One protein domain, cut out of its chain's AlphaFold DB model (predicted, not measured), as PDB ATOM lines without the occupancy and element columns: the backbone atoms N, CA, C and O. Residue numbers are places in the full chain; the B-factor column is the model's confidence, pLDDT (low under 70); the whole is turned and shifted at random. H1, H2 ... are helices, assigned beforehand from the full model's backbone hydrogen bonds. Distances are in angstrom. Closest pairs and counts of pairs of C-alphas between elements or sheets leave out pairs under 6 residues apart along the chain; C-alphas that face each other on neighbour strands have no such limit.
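What this domain is: This is residues 33 to 78 of the 112 residues of an uncharacterized protein of marine sediment metagenome (UniProt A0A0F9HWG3). Two helices, H1 and then H2, meet near their ends in an open L, and after H2 the chain turns and folds back as a tail with no named element, residues 66 to 78, along one side of H2. The far part of H1 sticks out, with residues 33 to 39 standing free. The printed part has 46 residues, with two named helices and no named strand; its class is all helix. It is loose, with a radius of gyration of the C-alphas of 13.2 A, and flat, spanning 36 by 22 by 11 A.

Where its parts are: Start at Pro 33, then find C-alpha 34 at (11.125, 24.166, -40.444), where H1, residues 34 to 46, begins; it runs 18.4 A to C-alpha 46. After the tight link of residues 47 to 50, look for C-alpha 51 at (3.344, 36.579, -43.534). There H2, residues 51 to 65, begins, and it runs 21.1 A to C-alpha 65 at (-17.751, 35.831, -43.017).

How they stand to each other: Look first at Cys 44 and Phe 51, whose C-alphas, 6.3 A apart, are the closest of the two helices. H1 and H2 only just touch, with 3 pairs of C-alphas within 8 A, H1 with residues 40 to 44 alone and H2 with residue 51 alone. Their lines are about perpendicular, at 86 degrees, and their centres are 18.1 A apart. In the backbones of H1 and H2, every O i to N i+4 pair is within hydrogen-bond range.

The domain as a whole: The two C-alphas farthest apart are those of Glu 34 and Asp 72, at 37.5 A. The printed part has no cut and no long link between its helices. In residues 66 to 78, the C-alphas lie 10 to 18 A from the mean of all C-alphas. The mean pLDDT of the printed part is 86.1, and Thr 78 alone is under 70.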
ATOM      1  N   PRO A  33       6.872  23.389 -38.235       90.25
ATOM      2  CA  PRO A  33       8.045  22.675 -38.728       90.25
ATOM      3  C   PRO A  33       8.884  23.549 -39.663       90.25
ATOM      4  O   PRO A  33       8.359  24.402 -40.383       90.25
ATOM      5  N   GLU A  34      10.199  23.334 -39.670       86.56
ATOM      6  CA  GLU A  34      11.125  24.166 -40.444       86.56
ATOM      7  C   GLU A  34      10.811  24.167 -41.944       86.56
ATOM      8  O   GLU A  34      10.782  25.228 -42.563       86.56
ATOM      9  N   GLU A  35      10.485  23.004 -42.503       90.06
ATOM     10  CA  GLU A  35      10.111  22.870 -43.912       90.06
ATOM     11  C   GLU A  35       8.849  23.671 -44.245       90.06
ATOM     12  O   GLU A  35       8.808  24.413 -45.226       90.06
ATOM     13  N   THR A  36       7.846  23.644 -43.366       87.31
ATOM     14  CA  THR A  36       6.642  24.466 -43.516       87.31
ATOM     15  C   THR A  36       6.977  25.958 -43.473       87.31
ATOM     16  O   THR A  36       6.466  26.728 -44.287       87.31
ATOM     17  N   ARG A  37       7.876  26.385 -42.574       87.12
ATOM     18  CA  ARG A  37       8.336  27.784 -42.526       87.12
ATOM     19  C   ARG A  37       9.031  28.203 -43.820       87.12
ATOM     20  O   ARG A  37       8.794  29.318 -44.275       87.12
ATOM     21  N   LYS A  38       9.868  27.339 -44.408       88.56
ATOM     22  CA  LYS A  38      10.563  27.608 -45.680       88.56
ATOM     23  C   LYS A  38       9.574  27.783 -46.827       88.56
ATOM     24  O   LYS A  38       9.686  28.761 -47.559       88.56
ATOM     25  N   VAL A  39       8.577  26.901 -46.930       92.06
ATOM     26  CA  VAL A  39       7.517  26.993 -47.949       92.06
ATOM     27  C   VAL A  39       6.737  28.300 -47.811       92.06
ATOM     28  O   VAL A  39       6.568  29.024 -48.789       92.06
ATOM     29  N   ILE A  40       6.325  28.651 -46.590       87.06
ATOM     30  CA  ILE A  40       5.616  29.910 -46.324       87.06
ATOM     31  C   ILE A  40       6.491  31.115 -46.679       87.06
ATOM     32  O   ILE A  40       6.016  32.058 -47.309       87.06
ATOM     33  N   ALA A  41       7.768  31.096 -46.290       85.50
ATOM     34  CA  ALA A  41       8.700  32.177 -46.586       85.50
ATOM     35  C   ALA A  41       8.931  32.335 -48.094       85.50
ATOM     36  O   ALA A  41       8.982  33.464 -48.575       85.50
ATOM     37  N   GLN A  42       9.039  31.229 -48.834       88.81
ATOM     38  CA  GLN A  42       9.170  31.255 -50.287       88.81
ATOM     39  C   GLN A  42       7.916  31.844 -50.936       88.81
ATOM     40  O   GLN A  42       8.019  32.820 -51.671       88.81
ATOM     41  N   TRP A  43       6.734  31.354 -50.560       91.12
ATOM     42  CA  TRP A  43       5.467  31.883 -51.062       91.12
ATOM     43  C   TRP A  43       5.312  33.387 -50.786       91.12
ATOM     44  O   TRP A  43       4.886  34.144 -51.658       91.12
ATOM     45  N   CYS A  44       5.714  33.847 -49.595       87.19
ATOM     46  CA  CYS A  44       5.723  35.268 -49.240       87.19
ATOM     47  C   CYS A  44       6.632  36.097 -50.166       87.19
ATOM     48  O   CYS A  44       6.241  37.187 -50.583       87.19
ATOM     49  N   ARG A  45       7.824  35.586 -50.515       82.69
ATOM     50  CA  ARG A  45       8.738  36.248 -51.466       82.69
ATOM     51  C   ARG A  45       8.140  36.303 -52.868       82.69
ATOM     52  O   ARG A  45       8.121  37.377 -53.458       82.69
ATOM     53  N   ASP A  46       7.611  35.183 -53.354       90.12
ATOM     54  CA  ASP A  46       7.046  35.072 -54.706       90.12
ATOM     55  C   ASP A  46       5.863  36.029 -54.909       90.12
ATOM     56  O   ASP A  46       5.672  36.577 -55.992       90.12
ATOM     57  N   ASN A  47       5.100  36.287 -53.844       84.38
ATOM     58  CA  ASN A  47       3.935  37.173 -53.859       84.38
ATOM     59  C   ASN A  47       4.234  38.587 -53.328       84.38
ATOM     60  O   ASN A  47       3.307  39.370 -53.134       84.38
ATOM     61  N   SER A  48       5.506  38.920 -53.071       82.19
ATOM     62  CA  SER A  48       5.935  40.228 -52.544       82.19
ATOM     63  C   SER A  48       5.141  40.699 -51.313       82.19
ATOM     64  O   SER A  48       4.821  41.880 -51.178       82.19
ATOM     65  N   MET A  49       4.819  39.784 -50.394       79.00
ATOM     66  CA  MET A  49       4.018  40.073 -49.200       79.00
ATOM     67  C   MET A  49       4.628  39.489 -47.927       79.00
ATOM     68  O   MET A  49       5.333  38.485 -47.960       79.00
ATOM     69  N   SER A  50       4.355  40.104 -46.774       82.06
ATOM     70  CA  SER A  50       4.769  39.541 -45.487       82.06
ATOM     71  C   SER A  50       3.752  38.519 -44.976       82.06
ATOM     72  O   SER A  50       2.545  38.660 -45.181       82.06
ATOM     73  N   PHE A  51       4.228  37.529 -44.216       80.94
ATOM     74  CA  PHE A  51       3.344  36.579 -43.534       80.94
ATOM     75  C   PHE A  51       2.319  37.298 -42.646       80.94
ATOM     76  O   PHE A  51       1.143  36.960 -42.674       80.94
ATOM     77  N   SER A  52       2.747  38.346 -41.929       80.56
ATOM     78  CA  SER A  52       1.869  39.164 -41.085       80.56
ATOM     79  C   SER A  52       0.746  39.848 -41.868       80.56
ATOM     80  O   SER A  52      -0.394  39.880 -41.404       80.56
ATOM     81  N   LEU A  53       1.050  40.372 -43.060       81.31
ATOM     82  CA  LEU A  53       0.060  40.981 -43.938       81.31
ATOM     83  C   LEU A  53      -0.959  39.927 -44.372       81.31
ATOM     84  O   LEU A  53      -2.159  40.129 -44.192       81.31
ATOM     85  N   LYS A  54      -0.479  38.762 -44.827       85.06
ATOM     86  CA  LYS A  54      -1.366  37.688 -45.275       85.06
ATOM     87  C   LYS A  54      -2.259  37.152 -44.159       85.06
ATOM     88  O   LYS A  54      -3.448  36.925 -44.372       85.06
ATOM     89  N   THR A  55      -1.722  36.974 -42.955       83.31
ATOM     90  CA  THR A  55      -2.522  36.531 -41.807       83.31
ATOM     91  C   THR A  55      -3.586  37.554 -41.421       83.31
ATOM     92  O   THR A  55      -4.696  37.161 -41.077       83.31
ATOM     93  N   ASN A  56      -3.288  38.852 -41.525       84.44
ATOM     94  CA  ASN A  56      -4.268  39.901 -41.249       84.44
ATOM     95  C   ASN A  56      -5.393  39.915 -42.294       84.44
ATOM     96  O   ASN A  56      -6.556  40.041 -41.916       84.44
ATOM     97  N   GLU A  57      -5.071  39.732 -43.580       86.38
ATOM     98  CA  GLU A  57      -6.078  39.587 -44.643       86.38
ATOM     99  C   GLU A  57      -7.038  38.430 -44.355       86.38
ATOM    100  O   GLU A  57      -8.256  38.602 -44.401       86.38
ATOM    101  N   LEU A  58      -6.489  37.256 -44.021       88.06
ATOM    102  CA  LEU A  58      -7.277  36.063 -43.714       88.06
ATOM    103  C   LEU A  58      -8.135  36.261 -42.464       88.06
ATOM    104  O   LEU A  58      -9.298  35.861 -42.449       88.06
ATOM    105  N   TRP A  59      -7.591  36.912 -41.435       88.00
ATOM    106  CA  TRP A  59      -8.333  37.201 -40.215       88.00
ATOM    107  C   TRP A  59      -9.508  38.143 -40.475       88.00
ATOM    108  O   TRP A  59     -10.618  37.895 -40.016       88.00
ATOM    109  N   ILE A  60      -9.305  39.189 -41.272       88.25
ATOM    110  CA  ILE A  60     -10.380  40.113 -41.649       88.25
ATOM    111  C   ILE A  60     -11.439  39.406 -42.489       88.25
ATOM    112  O   ILE A  60     -12.630  39.591 -42.241       88.25
ATOM    113  N   ALA A  61     -11.030  38.578 -43.453       89.25
ATOM    114  CA  ALA A  61     -11.959  37.780 -44.244       89.25
ATOM    115  C   ALA A  61     -12.808  36.868 -43.346       89.25
ATOM    116  O   ALA A  61     -14.031  36.840 -43.487       89.25
ATOM    117  N   PHE A  62     -12.182  36.201 -42.372       91.94
ATOM    118  CA  PHE A  62     -12.881  35.406 -41.367       91.94
ATOM    119  C   PHE A  62     -13.889  36.248 -40.576       91.94
ATOM    120  O   PHE A  62     -15.067  35.908 -40.547       91.94
ATOM    121  N   LEU A  63     -13.473  37.387 -40.013       91.50
ATOM    122  CA  LEU A  63     -14.361  38.262 -39.236       91.50
ATOM    123  C   LEU A  63     -15.571  38.748 -40.051       91.50
ATOM    124  O   LEU A  63     -16.673  38.845 -39.506       91.50
ATOM    125  N   LYS A  64     -15.389  39.024 -41.350       91.50
ATOM    126  CA  LYS A  64     -16.481  39.390 -42.268       91.50
ATOM    127  C   LYS A  64     -17.447  38.231 -42.493       91.50
ATOM    128  O   LYS A  64     -18.654  38.413 -42.363       91.50
ATOM    129  N   VAL A  65     -16.932  37.039 -42.801       92.94
ATOM    130  CA  VAL A  65     -17.751  35.831 -43.017       92.94
ATOM    131  C   VAL A  65     -18.519  35.455 -41.748       92.94
ATOM    132  O   VAL A  65     -19.699  35.120 -41.816       92.94
ATOM    133  N   SER A  66     -17.888  35.593 -40.582       93.56
ATOM    134  CA  SER A  66     -18.502  35.365 -39.272       93.56
ATOM    135  C   SER A  66     -19.469  36.470 -38.832       93.56
ATOM    136  O   SER A  66     -20.020  36.374 -37.739       93.56
ATOM    137  N   LYS A  67     -19.687  37.511 -39.651       92.88
ATOM    138  CA  LYS A  67     -20.551  38.667 -39.348       92.88
ATOM    139  C   LYS A  67     -20.177  39.395 -38.047       92.88
ATOM    140  O   LYS A  67     -21.022  40.033 -37.428       92.88
ATOM    141  N   LEU A  68     -18.909  39.306 -37.637       90.94
ATOM    142  CA  LEU A  68     -18.377  40.005 -36.463       90.94
ATOM    143  C   LEU A  68     -18.001  41.455 -36.786       90.94
ATOM    144  O   LEU A  68     -17.943  42.296 -35.893       90.94
ATOM    145  N   ILE A  69     -17.754  41.745 -38.063       90.50
ATOM    146  CA  ILE A  69     -17.561  43.092 -38.603       90.50
ATOM    147  C   ILE A  69     -18.408  43.268 -39.865       90.50
ATOM    148  O   ILE A  69     -18.799  42.288 -40.503       90.50
ATOM    149  N   ALA A  70     -18.668  44.520 -40.240       90.69
ATOM    150  CA  ALA A  70     -19.429  44.837 -41.442       90.69
ATOM    151  C   ALA A  70     -18.701  44.347 -42.712       90.69
ATOM    152  O   ALA A  70     -17.479  44.477 -42.842       90.69
ATOM    153  N   ALA A  71     -19.445  43.758 -43.651       87.50
ATOM    154  CA  ALA A  71     -18.872  43.158 -44.861       87.50
ATOM    155  C   ALA A  71     -18.204  44.205 -45.774       87.50
ATOM    156  O   ALA A  71     -17.168  43.945 -46.396       87.50
ATOM    157  N   ASP A  72     -18.767  45.408 -45.792       86.62
ATOM    158  CA  ASP A  72     -18.324  46.584 -46.535       86.62
ATOM    159  C   ASP A  72     -17.180  47.347 -45.851       86.62
ATOM    160  O   ASP A  72     -16.576  48.221 -46.476       86.62
ATOM    161  N   LEU A  73     -16.814  46.988 -44.612       86.06
ATOM    162  CA  LEU A  73     -15.719  47.634 -43.893       86.06
ATOM    163  C   LEU A  73     -14.411  47.503 -44.687       86.06
ATOM    164  O   LEU A  73     -13.876  46.403 -44.882       86.06
ATOM    165  N   LYS A  74     -13.884  48.641 -45.144       82.62
ATOM    166  CA  LYS A  74     -12.584  48.734 -45.812       82.62
ATOM    167  C   LYS A  74     -11.511  48.970 -44.758       82.62
ATOM    168  O   LYS A  74     -11.429  50.049 -44.184       82.62
ATOM    169  N   ILE A  75     -10.709  47.944 -44.491       79.12
ATOM    170  CA  ILE A  75      -9.567  48.039 -43.580       79.12
ATOM    171  C   ILE A  75      -8.320  48.246 -44.427       79.12
ATOM    172  O   ILE A  75      -7.996  47.405 -45.265       79.12
ATOM    173  N   ASP A  76      -7.626  49.357 -44.203       77.25
ATOM    174  CA  ASP A  76      -6.328  49.594 -44.818       77.25
ATOM    175  C   ASP A  76      -5.243  48.814 -44.062       77.25
ATOM    176  O   ASP A  76      -4.873  49.141 -42.933       77.25
ATOM    177  N   LEU A  77      -4.756  47.747 -44.693       70.69
ATOM    178  CA  LEU A  77      -3.646  46.929 -44.204       70.69
ATOM    179  C   LEU A  77      -2.276  47.420 -44.694       70.69
ATOM    180  O   LEU A  77      -1.247  46.900 -44.264       70.69
ATOM    181  N   THR A  78      -2.261  48.413 -45.585       64.62
ATOM    182  CA  THR A  78      -1.053  49.053 -46.123       64.62
ATOM    183  C   THR A  78      -0.606  50.238 -45.274       64.62
ATOM    184  O   THR A  78       0.578  50.586 -45.285       64.62
TER     185      THR A  78